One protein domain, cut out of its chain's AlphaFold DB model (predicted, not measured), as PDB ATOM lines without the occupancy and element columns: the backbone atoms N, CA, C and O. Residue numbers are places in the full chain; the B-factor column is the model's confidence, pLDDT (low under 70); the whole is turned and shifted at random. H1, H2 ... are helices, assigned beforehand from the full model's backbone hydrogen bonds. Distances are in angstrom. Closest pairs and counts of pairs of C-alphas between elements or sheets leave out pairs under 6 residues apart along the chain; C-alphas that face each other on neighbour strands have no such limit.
ATOM      1  N   ALA A 210      -3.406   0.675 -40.511       87.50
ATOM      2  CA  ALA A 210      -4.545  -0.222 -40.288       87.50
ATOM      3  C   ALA A 210      -5.470  -0.358 -41.510       87.50
ATOM      4  O   ALA A 210      -5.903  -1.465 -41.822       87.50
ATOM      5  N   VAL A 211      -5.730   0.741 -42.230       89.56
ATOM      6  CA  VAL A 211      -6.619   0.749 -43.406       89.56
ATOM      7  C   VAL A 211      -5.990   0.005 -44.586       89.56
ATOM      8  O   VAL A 211      -6.622  -0.882 -45.148       89.56
ATOM      9  N   ASN A 212      -4.733   0.300 -44.925       90.00
ATOM     10  CA  ASN A 212      -4.014  -0.375 -46.011       90.00
ATOM     11  C   ASN A 212      -3.768  -1.860 -45.714       90.00
ATOM     12  O   ASN A 212      -3.834  -2.700 -46.608       90.00
ATOM     13  N   HIS A 213      -3.519  -2.208 -44.450       91.44
ATOM     14  CA  HIS A 213      -3.424  -3.608 -44.056       91.44
ATOM     15  C   HIS A 213      -4.774  -4.324 -44.187       91.44
ATOM     16  O   HIS A 213      -4.828  -5.444 -44.691       91.44
ATOM     17  N   LEU A 214      -5.873  -3.676 -43.781       92.44
ATOM     18  CA  LEU A 214      -7.219  -4.208 -43.973       92.44
ATOM     19  C   LEU A 214      -7.538  -4.400 -45.465       92.44
ATOM     20  O   LEU A 214      -8.066  -5.450 -45.820       92.44
ATOM     21  N   GLU A 215      -7.170  -3.454 -46.333       93.69
ATOM     22  CA  GLU A 215      -7.279  -3.591 -47.793       93.69
ATOM     23  C   GLU A 215      -6.558  -4.847 -48.287       93.69
ATOM     24  O   GLU A 215      -7.175  -5.710 -48.913       93.69
ATOM     25  N   TRP A 216      -5.283  -5.004 -47.921       93.81
ATOM     26  CA  TRP A 216      -4.473  -6.160 -48.300       93.81
ATOM     27  C   TRP A 216      -5.107  -7.492 -47.861       93.81
ATOM     28  O   TRP A 216      -5.202  -8.431 -48.658       93.81
ATOM     29  N   VAL A 217      -5.610  -7.567 -46.621       94.56
ATOM     30  CA  VAL A 217      -6.285  -8.765 -46.089       94.56
ATOM     31  C   VAL A 217      -7.603  -9.038 -46.816       94.56
ATOM     32  O   VAL A 217      -7.891 -10.187 -47.150       94.56
ATOM     33  N   VAL A 218      -8.411  -8.010 -47.090       95.44
ATOM     34  CA  VAL A 218      -9.702  -8.154 -47.783       95.44
ATOM     35  C   VAL A 218      -9.494  -8.630 -49.217       95.44
ATOM     36  O   VAL A 218     -10.178  -9.557 -49.652       95.44
ATOM     37  N   THR A 219      -8.525  -8.068 -49.940       94.62
ATOM     38  CA  THR A 219      -8.186  -8.519 -51.295       94.62
ATOM     39  C   THR A 219      -7.725  -9.978 -51.293       94.62
ATOM     40  O   THR A 219      -8.193 -10.767 -52.118       94.62
ATOM     41  N   GLY A 220      -6.875 -10.370 -50.336       95.62
ATOM     42  CA  GLY A 220      -6.444 -11.760 -50.164       95.62
ATOM     43  C   GLY A 220      -7.603 -12.708 -49.835       95.62
ATOM     44  O   GLY A 220      -7.725 -13.778 -50.438       95.62
ATOM     45  N   PHE A 221      -8.497 -12.300 -48.929       97.38
ATOM     46  CA  PHE A 221      -9.687 -13.065 -48.560       97.38
ATOM     47  C   PHE A 221     -10.604 -13.290 -49.763       97.38
ATOM     48  O   PHE A 221     -10.996 -14.426 -50.025       97.38
ATOM     49  N   VAL A 222     -10.930 -12.230 -50.510       96.31
ATOM     50  CA  VAL A 222     -11.800 -12.309 -51.693       96.31
ATOM     51  C   VAL A 222     -11.186 -13.230 -52.747       96.31
ATOM     52  O   VAL A 222     -11.887 -14.091 -53.275       96.31
ATOM     53  N   ALA A 223      -9.880 -13.126 -53.004       96.31
ATOM     54  CA  ALA A 223      -9.194 -13.991 -53.963       96.31
ATOM     55  C   ALA A 223      -9.272 -15.479 -53.571       96.31
ATOM     56  O   ALA A 223      -9.644 -16.318 -54.395       96.31
ATOM     57  N   ALA A 224      -8.980 -15.814 -52.308       97.00
ATOM     58  CA  ALA A 224      -9.081 -17.187 -51.811       97.00
ATOM     59  C   ALA A 224     -10.534 -17.694 -51.809       97.00
ATOM     60  O   ALA A 224     -10.803 -18.844 -52.163       97.00
ATOM     61  N   HIS A 225     -11.485 -16.831 -51.445       97.12
ATOM     62  CA  HIS A 225     -12.901 -17.170 -51.382       97.12
ATOM     63  C   HIS A 225     -13.485 -17.461 -52.766       97.12
ATOM     64  O   HIS A 225     -14.140 -18.484 -52.952       97.12
ATOM     65  N   GLU A 226     -13.211 -16.609 -53.752       95.12
ATOM     66  CA  GLU A 226     -13.701 -16.799 -55.117       95.12
ATOM     67  C   GLU A 226     -13.004 -17.978 -55.813       95.12
ATOM     68  O   GLU A 226     -13.648 -18.704 -56.573       95.12
ATOM     69  N   ARG A 227     -11.732 -18.269 -55.487       95.88
ATOM     70  CA  ARG A 227     -11.068 -19.509 -55.929       95.88
ATOM     71  C   ARG A 227     -11.814 -20.749 -55.439       95.88
ATOM     72  O   ARG A 227     -12.079 -21.649 -56.234       95.88
ATOM     73  N   LEU A 228     -12.186 -20.785 -54.159       96.44
ATOM     74  CA  LEU A 228     -12.979 -21.881 -53.604       96.44
ATOM     75  C   LEU A 228     -14.373 -21.930 -54.227       96.44
ATOM     76  O   LEU A 228     -14.813 -22.997 -54.635       96.44
ATOM     77  N   ARG A 229     -15.052 -20.791 -54.373       94.81
ATOM     78  CA  ARG A 229     -16.394 -20.725 -54.966       94.81
ATOM     79  C   ARG A 229     -16.432 -21.204 -56.422       94.81
ATOM     80  O   ARG A 229     -17.430 -21.780 -56.851       94.81
ATOM     81  N   ALA A 230     -15.352 -20.997 -57.175       93.62
ATOM     82  CA  ALA A 230     -15.215 -21.512 -58.534       93.62
ATOM     83  C   ALA A 230     -15.107 -23.049 -58.583       93.62
ATOM     84  O   ALA A 230     -15.537 -23.654 -59.564       93.62
ATOM     85  N   ALA A 231     -14.557 -23.677 -57.539       91.06
ATOM     86  CA  ALA A 231     -14.413 -25.130 -57.437       91.06
ATOM     87  C   ALA A 231     -15.607 -25.812 -56.742       91.06
ATOM     88  O   ALA A 231     -15.989 -26.923 -57.103       91.06
ATOM     89  N   ILE A 232     -16.215 -25.155 -55.750       94.00
ATOM     90  CA  ILE A 232     -17.290 -25.697 -54.913       94.00
ATOM     91  C   ILE A 232     -18.396 -24.663 -54.678       94.00
ATOM     92  O   ILE A 232     -18.138 -23.493 -54.411       94.00
ATOM     93  N   SER A 233     -19.661 -25.096 -54.683       88.50
ATOM     94  CA  SER A 233     -20.791 -24.204 -54.389       88.50
ATOM     95  C   SER A 233     -20.662 -23.577 -52.993       88.50
ATOM     96  O   SER A 233     -20.497 -24.302 -52.003       88.50
ATOM     97  N   GLY A 234     -20.786 -22.252 -52.913       87.44
ATOM     98  CA  GLY A 234     -20.655 -21.463 -51.689       87.44
ATOM     99  C   GLY A 234     -21.385 -20.122 -51.780       87.44
ATOM    100  O   GLY A 234     -22.068 -19.839 -52.768       87.44
ATOM    101  N   TRP A 235     -21.261 -19.318 -50.729       90.56
ATOM    102  CA  TRP A 235     -21.813 -17.964 -50.651       90.56
ATOM    103  C   TRP A 235     -20.901 -16.935 -51.336       90.56
ATOM    104  O   TRP A 235     -19.847 -17.273 -51.863       90.56
ATOM    105  N   GLU A 236     -21.347 -15.680 -51.391       92.44
ATOM    106  CA  GLU A 236     -20.544 -14.566 -51.906       92.44
ATOM    107  C   GLU A 236     -19.500 -14.124 -50.874       92.44
ATOM    108  O   GLU A 236     -19.784 -14.131 -49.672       92.44
ATOM    109  N   ALA A 237     -18.343 -13.628 -51.328       94.06
ATOM    110  CA  ALA A 237     -17.305 -13.123 -50.426       94.06
ATOM    111  C   ALA A 237     -17.835 -12.041 -49.467       94.06
ATOM    112  O   ALA A 237     -17.503 -12.051 -48.284       94.06
ATOM    113  N   ALA A 238     -18.738 -11.173 -49.940       93.94
ATOM    114  CA  ALA A 238     -19.400 -10.161 -49.121       93.94
ATOM    115  C   ALA A 238     -20.194 -10.756 -47.942       93.94
ATOM    116  O   ALA A 238     -20.162 -10.213 -46.841       93.94
ATOM    117  N   ALA A 239     -20.871 -11.892 -48.147       92.69
ATOM    118  CA  ALA A 239     -21.578 -12.592 -47.076       92.69
ATOM    119  C   ALA A 239     -20.592 -13.201 -46.069       92.69
ATOM    120  O   ALA A 239     -20.816 -13.116 -44.867       92.69
ATOM    121  N   GLY A 240     -19.467 -13.745 -46.547       93.06
ATOM    122  CA  GLY A 240     -18.399 -14.246 -45.678       93.06
ATOM    123  C   GLY A 240     -17.776 -13.150 -44.807       93.06
ATOM    124  O   GLY A 240     -17.619 -13.347 -43.607       93.06
ATOM    125  N   ILE A 241     -17.482 -11.983 -45.390       94.94
ATOM    126  CA  ILE A 241     -16.959 -10.812 -44.665       94.94
ATOM    127  C   ILE A 241     -17.970 -10.324 -43.620       94.94
ATOM    128  O   ILE A 241     -17.595 -10.057 -42.481       94.94
ATOM    129  N   ALA A 242     -19.253 -10.251 -43.980       93.75
ATOM    130  CA  ALA A 242     -20.312  -9.861 -43.055       93.75
ATOM    131  C   ALA A 242     -20.442 -10.822 -41.866       93.75
ATOM    132  O   ALA A 242     -20.551 -10.376 -40.727       93.75
ATOM    133  N   SER A 243     -20.374 -12.133 -42.106       93.12
ATOM    134  CA  SER A 243     -20.380 -13.124 -41.028       93.12
ATOM    135  C   SER A 243     -19.152 -13.002 -40.124       93.12
ATOM    136  O   SER A 243     -19.291 -13.110 -38.910       93.12
ATOM    137  N   LEU A 244     -17.970 -12.703 -40.677       92.12
ATOM    138  CA  LEU A 244     -16.760 -12.445 -39.885       92.12
ATOM    139  C   LEU A 244     -16.884 -11.179 -39.020       92.12
ATOM    140  O   LEU A 244     -16.452 -11.199 -37.870       92.12
ATOM    141  N   LEU A 245     -17.507 -10.107 -39.530       90.81
ATOM    142  CA  LEU A 245     -17.826  -8.899 -38.751       90.81
ATOM    143  C   LEU A 245     -18.750  -9.227 -37.570       90.81
ATOM    144  O   LEU A 245     -18.438  -8.910 -36.422       90.81
ATOM    145  N   GLN A 246     -19.851  -9.927 -37.839       89.38
ATOM    146  CA  GLN A 246     -20.827 -10.309 -36.817       89.38
ATOM    147  C   GLN A 246     -20.219 -11.246 -35.763       89.38
ATOM    148  O   GLN A 246     -20.488 -11.095 -34.572       89.38
ATOM    149  N   GLN A 247     -19.330 -12.156 -36.177       87.38
ATOM    150  CA  GLN A 247     -18.610 -13.078 -35.294       87.38
ATOM    151  C   GLN A 247     -17.699 -12.358 -34.286       87.38
ATOM    152  O   GLN A 247     -17.509 -12.842 -33.168       87.38
ATOM    153  N   VAL A 248     -17.169 -11.181 -34.640       86.06
ATOM    154  CA  VAL A 248     -16.397 -10.328 -33.719       86.06
ATOM    155  C   VAL A 248     -17.246  -9.257 -33.021       86.06
ATOM    156  O   VAL A 248     -16.694  -8.396 -32.341       86.06
ATOM    157  N   GLY A 249     -18.576  -9.327 -33.138       86.44
ATOM    158  CA  GLY A 249     -19.518  -8.421 -32.473       86.44
ATOM    159  C   GLY A 249     -19.732  -7.086 -33.190       86.44
ATOM    160  O   GLY A 249     -20.275  -6.158 -32.590       86.44
ATOM    161  N   VAL A 250     -19.320  -6.975 -34.454       84.19
ATOM    162  CA  VAL A 250     -19.482  -5.771 -35.272       84.19
ATOM    163  C   VAL A 250     -20.700  -5.939 -36.185       84.19
ATOM    164  O   VAL A 250     -20.709  -6.755 -37.104       84.19
ATOM    165  N   TRP A 251     -21.746  -5.155 -35.916       84.94
ATOM    166  CA  TRP A 251     -23.058  -5.241 -36.584       84.94
ATOM    167  C   TRP A 251     -23.312  -4.115 -37.589       84.94
ATOM    168  O   TRP A 251     -24.428  -3.946 -38.073       84.94
ATOM    169  N   GLU A 252     -22.276  -3.349 -37.917       85.25
ATOM    170  CA  GLU A 252     -22.298  -2.322 -38.954       85.25
ATOM    171  C   GLU A 252     -21.021  -2.423 -39.791       85.25
ATOM    172  O   GLU A 252     -19.983  -2.860 -39.301       85.25
ATOM    173  N   SER A 253     -21.083  -2.037 -41.066       85.75
ATOM    174  CA  SER A 253     -19.881  -2.007 -41.905       85.75
ATOM    175  C   SER A 253     -18.967  -0.857 -41.451       85.75
ATOM    176  O   SER A 253     -19.421   0.289 -41.496       85.75
ATOM    177  N   PRO A 254     -17.703  -1.109 -41.057       87.38
ATOM    178  CA  PRO A 254     -16.792  -0.057 -40.605       87.38
ATOM    179  C   PRO A 254     -16.505   0.980 -41.698       87.38
ATOM    180  O   PRO A 254     -16.447   0.646 -42.885       87.38
ATOM    181  N   ALA A 255     -16.276   2.235 -41.308       86.88
ATOM    182  CA  ALA A 255     -15.987   3.315 -42.254       86.88
ATOM    183  C   ALA A 255     -14.641   3.107 -42.969       86.88
ATOM    184  O   ALA A 255     -14.505   3.419 -44.148       86.88
ATOM    185  N   GLU A 256     -13.666   2.515 -42.281       88.50
ATOM    186  CA  GLU A 256     -12.347   2.159 -42.803       88.50
ATOM    187  C   GLU A 256     -12.443   1.167 -43.964       88.50
ATOM    188  O   GLU A 256     -11.656   1.235 -44.903       88.50
ATOM    189  N   PHE A 257     -13.448   0.285 -43.934       86.25
ATOM    190  CA  PHE A 257     -13.730  -0.661 -45.011       86.25
ATOM    191  C   PHE A 257     -14.243   0.052 -46.274       86.25
ATOM    192  O   PHE A 257     -13.965  -0.392 -47.384       86.25
ATOM    193  N   ALA A 258     -14.932   1.192 -46.142       86.25
ATOM    194  CA  ALA A 258     -15.451   1.968 -47.274       86.25
ATOM    195  C   ALA A 258     -14.356   2.663 -48.103       86.25
ATOM    196  O   ALA A 258     -14.611   3.069 -49.232       86.25
ATOM    197  N   VAL A 259     -13.157   2.845 -47.539       88.00
ATOM    198  CA  VAL A 259     -12.097   3.677 -48.138       88.00
ATOM    199  C   VAL A 259     -11.517   3.054 -49.408       88.00
ATOM    200  O   VAL A 259     -11.175   3.778 -50.339       88.00
ATOM    201  N   PHE A 260     -11.414   1.726 -49.450       88.19
ATOM    202  CA  PHE A 260     -10.753   0.984 -50.532       88.19
ATOM    203  C   PHE A 260     -11.673  -0.023 -51.236       88.19
ATOM    204  O   PHE A 260     -11.294  -0.608 -52.250       88.19
ATOM    205  N   THR A 261     -12.879  -0.262 -50.713       87.44
ATOM    206  CA  THR A 261     -13.839  -1.164 -51.356       87.44
ATOM    207  C   THR A 261     -14.657  -0.436 -52.411       87.44
ATOM    208  O   THR A 261     -14.998   0.738 -52.269       87.44
ATOM    209  N   ASP A 262     -14.991  -1.136 -53.496       85.75
ATOM    210  CA  ASP A 262     -15.943  -0.594 -54.458       85.75
ATOM    211  C   ASP A 262     -17.356  -0.507 -53.853       85.75
ATOM    212  O   ASP A 262     -17.705  -1.189 -52.880       85.75
ATOM    213  N   ALA A 263     -18.199   0.334 -54.459       78.31
ATOM    214  CA  ALA A 263     -19.563   0.556 -53.987       78.31
ATOM    215  C   ALA A 263     -20.408  -0.733 -53.965       78.31
ATOM    216  O   ALA A 263     -21.374  -0.811 -53.211       78.31
ATOM    217  N   SER A 264     -20.066  -1.749 -54.765       85.56
ATOM    218  CA  SER A 264     -20.799  -3.012 -54.799       85.56
ATOM    219  C   SER A 264     -20.441  -3.900 -53.610       85.56
ATOM    220  O   SER A 264     -21.347  -4.390 -52.937       85.56
ATOM    221  N   LEU A 265     -19.153  -4.094 -53.321       87.62
ATOM    222  CA  LEU A 265     -18.686  -4.895 -52.192       87.62
ATOM    223  C   LEU A 265     -19.113  -4.264 -50.864       87.62
ATOM    224  O   LEU A 265     -19.644  -4.971 -50.009       87.62
ATOM    225  N   TYR A 266     -18.959  -2.945 -50.723       88.62
ATOM    226  CA  TYR A 266     -19.369  -2.220 -49.522       88.62
ATOM    227  C   TYR A 266     -20.874  -2.356 -49.244       88.62
ATOM    228  O   TYR A 266     -21.277  -2.767 -48.154       88.62
ATOM    229  N   GLU A 267     -21.724  -2.085 -50.243       88.00
ATOM    230  CA  GLU A 267     -23.179  -2.193 -50.083       88.00
ATOM    231  C   GLU A 267     -23.634  -3.642 -49.877       88.00
ATOM    232  O   GLU A 267     -24.552  -3.896 -49.094       88.00
ATOM    233  N   ASN A 268     -22.973  -4.618 -50.508       90.44
ATOM    234  CA  ASN A 268     -23.270  -6.028 -50.276       90.44
ATOM    235  C   ASN A 268     -22.904  -6.453 -48.849       90.44
ATOM    236  O   ASN A 268     -23.723  -7.091 -48.189       90.44
ATOM    237  N   VAL A 269     -21.730  -6.071 -48.334       92.12
ATOM    238  CA  VAL A 269     -21.349  -6.351 -46.938       92.12
ATOM    239  C   VAL A 269     -22.346  -5.702 -45.985       92.12
ATOM    240  O   VAL A 269     -22.914  -6.395 -45.147       92.12
ATOM    241  N   LYS A 270     -22.669  -4.418 -46.170       89.44
ATOM    242  CA  LYS A 270     -23.684  -3.705 -45.379       89.44
ATOM    243  C   LYS A 270     -25.047  -4.407 -45.394       89.44
ATOM    244  O   LYS A 270     -25.684  -4.557 -44.353       89.44
ATOM    245  N   LYS A 271     -25.482  -4.896 -46.560       89.81
ATOM    246  CA  LYS A 271     -26.723  -5.668 -46.720       89.81
ATOM    247  C   LYS A 271     -26.699  -6.993 -45.954       89.81
ATOM    248  O   LYS A 271     -27.739  -7.404 -45.441       89.81
ATOM    249  N   TYR A 272     -25.568  -7.696 -45.921       90.75
ATOM    250  CA  TYR A 272     -25.447  -8.972 -45.208       90.75
ATOM    251  C   TYR A 272     -25.253  -8.782 -43.699       90.75
ATOM    252  O   TYR A 272     -25.843  -9.531 -42.930       90.75
ATOM    253  N   VAL A 273     -24.527  -7.746 -43.269       87.00
ATOM    254  CA  VAL A 273     -24.340  -7.407 -41.848       87.00
ATOM    255  C   VAL A 273     -25.669  -7.033 -41.172       87.00
ATOM    256  O   VAL A 273     -25.866  -7.324 -39.996       87.00
ATOM    257  N   GLY A 274     -26.622  -6.462 -41.915       75.50
ATOM    258  CA  GLY A 274     -27.982  -6.205 -41.423       75.50
ATOM    259  C   GLY A 274     -28.884  -7.445 -41.299       75.50
ATOM    260  O   GLY A 274     -30.041  -7.311 -40.903       75.50
ATOM    261  N   GLN A 275     -28.411  -8.643 -41.668       83.06
ATOM    262  CA  GLN A 275     -29.167  -9.896 -41.538       83.06
ATOM    263  C   GLN A 275     -28.808 -10.632 -40.238       83.06
ATOM    264  O   GLN A 275     -27.692 -10.478 -39.748       83.06
ATOM    265  N   PRO A 276     -29.705 -11.470 -39.685       80.06
ATOM    266  CA  PRO A 276     -29.390 -12.269 -38.503       80.06
ATOM    267  C   PRO A 276     -28.171 -13.175 -38.728       80.06
ATOM    268  O   PRO A 276     -28.134 -13.929 -39.707       80.06
ATOM    269  N   PHE A 277     -27.202 -13.123 -37.811       78.19
ATOM    270  CA  PHE A 277     -26.048 -14.021 -37.809       78.19
ATOM    271  C   PHE A 277     -26.497 -15.454 -37.499       78.19
ATOM    272  O   PHE A 277     -27.246 -15.689 -36.550       78.19
ATOM    273  N   ALA A 278     -26.051 -16.417 -38.301       77.25
ATOM    274  CA  ALA A 278     -26.346 -17.825 -38.071       77.25
ATOM    275  C   ALA A 278     -25.294 -18.433 -37.135       77.25
ATOM    276  O   ALA A 278     -24.137 -18.579 -37.520       77.25
ATOM    277  N   GLU A 279     -25.699 -18.875 -35.942       73.25
ATOM    278  CA  GLU A 279     -24.801 -19.558 -34.991       73.25
ATOM    279  C   GLU A 279     -24.173 -20.844 -35.579       73.25
ATOM    280  O   GLU A 279     -23.131 -21.309 -35.120       73.25
ATOM    281  N   SER A 280     -24.768 -21.408 -36.639       81.75
ATOM    282  CA  SER A 280     -24.253 -22.561 -37.387       81.75
ATOM    283  C   SER A 280     -23.129 -22.234 -38.377       81.75
ATOM    284  O   SER A 280     -22.517 -23.167 -38.904       81.75
ATOM    285  N   TRP A 281     -22.828 -20.957 -38.641       86.31
ATOM    286  CA  TRP A 281     -21.942 -20.543 -39.735       86.31
ATOM    287  C   TRP A 281     -20.551 -21.194 -39.670       86.31
ATOM    288  O   TRP A 281     -20.050 -21.684 -40.681       86.31
ATOM    289  N   GLY A 282     -19.958 -21.330 -38.480       83.50
ATOM    290  CA  GLY A 282     -18.672 -22.021 -38.311       83.50
ATOM    291  C   GLY A 282     -18.695 -23.498 -38.747       83.50
ATOM    292  O   GLY A 282     -17.730 -23.998 -39.337       83.50
ATOM    293  N   ASN A 283     -19.815 -24.200 -38.534       83.81
ATOM    294  CA  ASN A 283     -20.002 -25.578 -39.003       83.81
ATOM    295  C   ASN A 283     -20.204 -25.637 -40.524       83.81
ATOM    296  O   ASN A 283     -19.700 -26.554 -41.178       83.81
ATOM    297  N   GLU A 284     -20.894 -24.650 -41.094       89.75
ATOM    298  CA  GLU A 284     -21.077 -24.520 -42.542       89.75
ATOM    299  C   GLU A 284     -19.743 -24.257 -43.250       89.75
ATOM    300  O   GLU A 284     -19.427 -24.937 -44.229       89.75
ATOM    301  N   VAL A 285     -18.912 -23.361 -42.703       93.25
ATOM    302  CA  VAL A 285     -17.533 -23.107 -43.147       93.25
ATOM    303  C   VAL A 285     -16.713 -24.392 -43.107       93.25
ATOM    304  O   VAL A 285     -16.088 -24.751 -44.104       93.25
ATOM    305  N   ARG A 286     -16.754 -25.147 -42.000       91.62
ATOM    306  CA  ARG A 286     -16.038 -26.429 -41.889       91.62
ATOM    307  C   ARG A 286     -16.458 -27.409 -42.989       91.62
ATOM    308  O   ARG A 286     -15.602 -28.013 -43.635       91.62
ATOM    309  N   ALA A 287     -17.762 -27.579 -43.204       91.69
ATOM    310  CA  ALA A 287     -18.283 -28.487 -44.222       91.69
ATOM    311  C   ALA A 287     -17.930 -28.026 -45.646       91.69
ATOM    312  O   ALA A 287     -17.665 -28.858 -46.515       91.69
ATOM    313  N   TRP A 288     -17.918 -26.715 -45.890       95.69
ATOM    314  CA  TRP A 288     -17.529 -26.122 -47.167       95.69
ATOM    315  C   TRP A 288     -16.044 -26.349 -47.467       95.69
ATOM    316  O   TRP A 288     -15.718 -26.901 -48.516       95.69
ATOM    317  N   LEU A 289     -15.152 -26.072 -46.512       96.19
ATOM    318  CA  LEU A 289     -13.716 -26.331 -46.657       96.19
ATOM    319  C   LEU A 289     -13.408 -27.826 -46.851       96.19
ATOM    320  O   LEU A 289     -12.543 -28.177 -47.649       96.19
ATOM    321  N   ALA A 290     -14.150 -28.727 -46.196       94.00
ATOM    322  CA  ALA A 290     -14.006 -30.170 -46.410       94.00
ATOM    323  C   ALA A 290     -14.347 -30.598 -47.851       94.00
ATOM    324  O   ALA A 290     -13.702 -31.495 -48.392       94.00
ATOM    325  N   ARG A 291     -15.321 -29.945 -48.503       94.19
ATOM    326  CA  ARG A 291     -15.586 -30.155 -49.939       94.19
ATOM    327  C   ARG A 291     -14.448 -29.616 -50.802       94.19
ATOM    328  O   ARG A 291     -14.080 -30.269 -51.770       94.19
ATOM    329  N   GLY A 292     -13.848 -28.491 -50.419       94.06
ATOM    330  CA  GLY A 292     -12.681 -27.930 -51.110       94.06
ATOM    331  C   GLY A 292     -11.490 -28.887 -51.102       94.06
ATOM    332  O   GLY A 292     -10.868 -29.107 -52.137       94.06
ATOM    333  N   LEU A 293     -11.241 -29.557 -49.971       93.31
ATOM    334  CA  LEU A 293     -10.224 -30.612 -49.875       93.31
ATOM    335  C   LEU A 293     -10.486 -31.786 -50.830       93.31
ATOM    336  O   LEU A 293      -9.541 -32.353 -51.375       93.31
ATOM    337  N   ILE A 294     -11.753 -32.154 -51.038       91.62
ATOM    338  CA  ILE A 294     -12.139 -33.239 -51.954       91.62
ATOM    339  C   ILE A 294     -11.870 -32.849 -53.414       91.62
ATOM    340  O   ILE A 294     -11.387 -33.687 -54.175       91.62
ATOM    341  N   GLU A 295     -12.119 -31.589 -53.777       92.19
ATOM    342  CA  GLU A 295     -11.849 -31.044 -55.118       92.19
ATOM    343  C   GLU A 295     -10.366 -30.685 -55.351       92.19
ATOM    344  O   GLU A 295      -9.992 -30.263 -56.443       92.19
ATOM    345  N   GLY A 296      -9.495 -30.893 -54.356       91.38
ATOM    346  CA  GLY A 296      -8.054 -30.644 -54.471       91.38
ATOM    347  C   GLY A 296      -7.628 -29.196 -54.199       91.38
ATOM    348  O   GLY A 296      -6.473 -28.850 -54.423       91.38
ATOM    349  N   GLU A 297      -8.513 -28.359 -53.658       94.56
ATOM    350  CA  GLU A 297      -8.264 -26.939 -53.368       94.56
ATOM    351  C   GLU A 297      -7.663 -26.712 -51.965       94.56
ATOM    352  O   GLU A 297      -8.039 -25.786 -51.243       94.56
ATOM    353  N   ALA A 298      -6.724 -27.567 -51.544       94.38
ATOM    354  CA  ALA A 298      -6.161 -27.528 -50.191       94.38
ATOM    355  C   ALA A 298      -5.448 -26.202 -49.869       94.38
ATOM    356  O   ALA A 298      -5.642 -25.655 -48.780       94.38
ATOM    357  N   ASP A 299      -4.679 -25.653 -50.813       95.06
ATOM    358  CA  ASP A 299      -3.993 -24.367 -50.637       95.06
ATOM    359  C   ASP A 299      -4.980 -23.195 -50.576       95.06
ATOM    360  O   ASP A 299      -4.820 -22.304 -49.745       95.06
ATOM    361  N   ALA A 300      -6.056 -23.221 -51.373       95.62
ATOM    362  CA  ALA A 300      -7.092 -22.190 -51.324       95.62
ATOM    363  C   ALA A 300      -7.878 -22.237 -50.002       95.62
ATOM    364  O   ALA A 300      -8.167 -21.192 -49.424       95.62
ATOM    365  N   CYS A 301      -8.164 -23.433 -49.468       96.56
ATOM    366  CA  CYS A 301      -8.757 -23.584 -48.137       96.56
ATOM    367  C   CYS A 301      -7.864 -22.998 -47.035       96.56
ATOM    368  O   CYS A 301      -8.359 -22.340 -46.120       96.56
ATOM    369  N   ARG A 302      -6.549 -23.228 -47.121       96.56
ATOM    370  CA  ARG A 302      -5.568 -22.707 -46.160       96.56
ATOM    371  C   ARG A 302      -5.423 -21.192 -46.274       96.56
ATOM    372  O   ARG A 302      -5.522 -20.510 -45.260       96.56
ATOM    373  N   ALA A 303      -5.293 -20.660 -47.487       96.69
ATOM    374  CA  ALA A 303      -5.257 -19.220 -47.737       96.69
ATOM    375  C   ALA A 303      -6.531 -18.524 -47.236       96.69
ATOM    376  O   ALA A 303      -6.455 -17.462 -46.621       96.69
ATOM    377  N   TRP A 304      -7.700 -19.147 -47.430       97.44
ATOM    378  CA  TRP A 304      -8.964 -18.621 -46.925       97.44
ATOM    379  C   TRP A 304      -8.979 -18.547 -45.396       97.44
ATOM    380  O   TRP A 304      -9.346 -17.512 -44.850       97.44
ATOM    381  N   LEU A 305      -8.546 -19.608 -44.701       96.44
ATOM    382  CA  LEU A 305      -8.462 -19.621 -43.237       96.44
ATOM    383  C   LEU A 305      -7.466 -18.583 -42.703       96.44
ATOM    384  O   LEU A 305      -7.803 -17.881 -41.755       96.44
ATOM    385  N   ASP A 306      -6.287 -18.449 -43.321       95.62
ATOM    386  CA  ASP A 306      -5.291 -17.444 -42.921       95.62
ATOM    387  C   ASP A 306      -5.852 -16.024 -43.055       95.62
ATOM    388  O   ASP A 306      -5.852 -15.255 -42.094       95.62
ATOM    389  N   MET A 307      -6.415 -15.690 -44.221       96.38
ATOM    390  CA  MET A 307      -6.991 -14.365 -44.463       96.38
ATOM    391  C   MET A 307      -8.220 -14.098 -43.592       96.38
ATOM    392  O   MET A 307      -8.380 -12.985 -43.101       96.38
ATOM    393  N   ALA A 308      -9.069 -15.098 -43.351       95.50
ATOM    394  CA  ALA A 308     -10.235 -14.956 -42.485       95.50
ATOM    395  C   ALA A 308      -9.831 -14.671 -41.029       95.50
ATOM    396  O   ALA A 308     -10.397 -13.775 -40.408       95.50
ATOM    397  N   THR A 309      -8.817 -15.366 -40.497       93.88
ATOM    398  CA  THR A 309      -8.301 -15.115 -39.142       93.88
ATOM    399  C   THR A 309      -7.673 -13.725 -39.017       93.88
ATOM    400  O   THR A 309      -7.904 -13.030 -38.024       93.88
ATOM    401  N   ARG A 310      -6.939 -13.270 -40.040       93.00
ATOM    402  CA  ARG A 310      -6.417 -11.895 -40.092       93.00
ATOM    403  C   ARG A 310      -7.532 -10.864 -40.155       93.00
ATOM    404  O   ARG A 310      -7.458  -9.846 -39.477       93.00
ATOM    405  N   LEU A 311      -8.582 -11.145 -40.922       92.62
ATOM    406  CA  LEU A 311      -9.721 -10.251 -41.080       92.62
ATOM    407  C   LEU A 311     -10.506 -10.096 -39.766       92.62
ATOM    408  O   LEU A 311     -10.830  -8.970 -39.395       92.62
ATOM    409  N   GLU A 312     -10.719 -11.184 -39.008       91.25
ATOM    410  CA  GLU A 312     -11.264 -11.116 -37.639       91.25
ATOM    411  C   GLU A 312     -10.415 -10.211 -36.738       91.25
ATOM    412  O   GLU A 312     -10.951  -9.398 -35.981       91.25
ATOM    413  N   ALA A 313      -9.088 -10.353 -36.807       90.31
ATOM    414  CA  ALA A 313      -8.180  -9.551 -36.002       90.31
ATOM    415  C   ALA A 313      -8.245  -8.069 -36.390       90.31
ATOM    416  O   ALA A 313      -8.335  -7.225 -35.498       90.31
ATOM    417  N   CYS A 314      -8.248  -7.752 -37.690       90.94
ATOM    418  CA  CYS A 314      -8.399  -6.387 -38.187       90.94
ATOM    419  C   CYS A 314      -9.699  -5.765 -37.676       90.94
ATOM    420  O   CYS A 314      -9.648  -4.713 -37.049       90.94
ATOM    421  N   PHE A 315     -10.842  -6.430 -37.868       90.06
ATOM    422  CA  PHE A 315     -12.143  -5.897 -37.457       90.06
ATOM    423  C   PHE A 315     -12.260  -5.674 -35.952       90.06
ATOM    424  O   PHE A 315     -12.776  -4.642 -35.535       90.06
ATOM    425  N   ARG A 316     -11.730  -6.587 -35.130       87.81
ATOM    426  CA  ARG A 316     -11.704  -6.416 -33.669       87.81
ATOM    427  C   ARG A 316     -10.833  -5.236 -33.225       87.81
ATOM    428  O   ARG A 316     -11.029  -4.697 -32.143       87.81
ATOM    429  N   GLY A 317      -9.831  -4.899 -34.027       85.88
ATOM    430  CA  GLY A 317      -8.810  -3.916 -33.705       85.88
ATOM    431  C   GLY A 317      -9.051  -2.510 -34.257       85.88
ATOM    432  O   GLY A 317      -8.280  -1.599 -33.960       85.88
ATOM    433  N   LEU A 318     -10.082  -2.308 -35.081       85.25
ATOM    434  CA  LEU A 318     -10.371  -0.992 -35.651       85.25
ATOM    435  C   LEU A 318     -10.754   0.028 -34.558       85.25
ATOM    436  O   LEU A 318     -11.474  -0.331 -33.623       85.25
ATOM    437  N   PRO A 319     -10.312   1.299 -34.676       79.81
ATOM    438  CA  PRO A 319      -9.500   1.873 -35.766       79.81
ATOM    439  C   PRO A 319      -7.971   1.750 -35.575       79.81
ATOM    440  O   PRO A 319      -7.204   2.202 -36.422       79.81
TER     441      PRO A 319
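AT A GLANCE: This is residues 210 to 319 of the 1165 residues of an uncharacterized protein of Kibdelosporangium phytohabitans (UniProt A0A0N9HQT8). Two long helices, H1 and H6, lie side by side in opposite directions along the longest axis, and H2 packs across one side of this pair, with H4 packed on H2 away from H1 and H6. H5 folds back from the first residues of H6 at one end, and the short H3 sits by the first residues of H1 at the other. The printed part has 110 residues with six named helices, H1 to H6 in chain order, and no named strand; the class is all helix. It is compact, with a radius of gyration of the C-alphas of 13.2 A, and rounded, with spans of 38 by 28 by 24 A.

HOW THE PARTS SIT: H1, residues 210 to 231, touches H6, residues 298 to 317, at a shallow tilt of 32 degrees, opposite ways; their closest C-alphas, Phe 221 and Met 307, are 5.1 A apart. H2, residues 237 to 247, touches residues 221 to 226 of H1 alone, at a steep tilt of 58 degrees; the closest C-alphas, Val 222 and Ala 237, are 5.7 A apart. H2 also touches residues 308 to 315 of H6 alone, at a steep tilt of 49 degrees, with the C-alphas of Leu 244 and Glu 312 closest at 6.1 A. H4, residues 263 to 273, touches H2 at a steep tilt of 41 degrees, the same way; the closest C-alphas, Ala 238 and Val 269, are 4.8 A apart. H4 is apart from H1 and from H6. H5, residues 281 to 294, forms a helical hairpin with H6, at a shallow tilt of 25 degrees, opposite ways; residues 289 to 293 of H5 alone touch residues 298 to 301 of H6, with the C-alphas of Leu 289 and Cys 301 closest at 5.9 A. The helix packing is part aligned, at shallow tilts in H1 with H6 and H5 with H6, and part crossed, at steep tilts in H2 with H1, H4 and H6. H3, residues 255 to 258, touches residues 211 to 215 of H1 alone, the C-alphas of Val 211 and Glu 256 being closest at 5.9 A. Each O i to N i+4 pair is within hydrogen-bond range in H1, H2, H4, H5 and H6; H3 is too short for such a pair.

IN THESE COORDINATES: H1 begins at C-alpha 210, (-4.545, -0.222, -40.288), and is 31.8 A long from first to last C-alpha. H6 is 28.9 A long and ends at C-alpha 317, (-8.810, -3.916, -33.705). H5 is 20.2 A long; H2 measures 15.2 A, H4 15.3 A and H3 5.2 A. H2 begins at C-alpha 237, (-17.305, -13.123, -50.426).

THE WHOLE: The two C-alphas farthest apart, Ile 294 and Pro 319, are 38.8 A from each other, while the first and last printed, Ala 210 and Pro 319, are 7.0 A apart. The printed part has no cut and no long link. Its mean pLDDT is 90.4, and no printed residue is under 70.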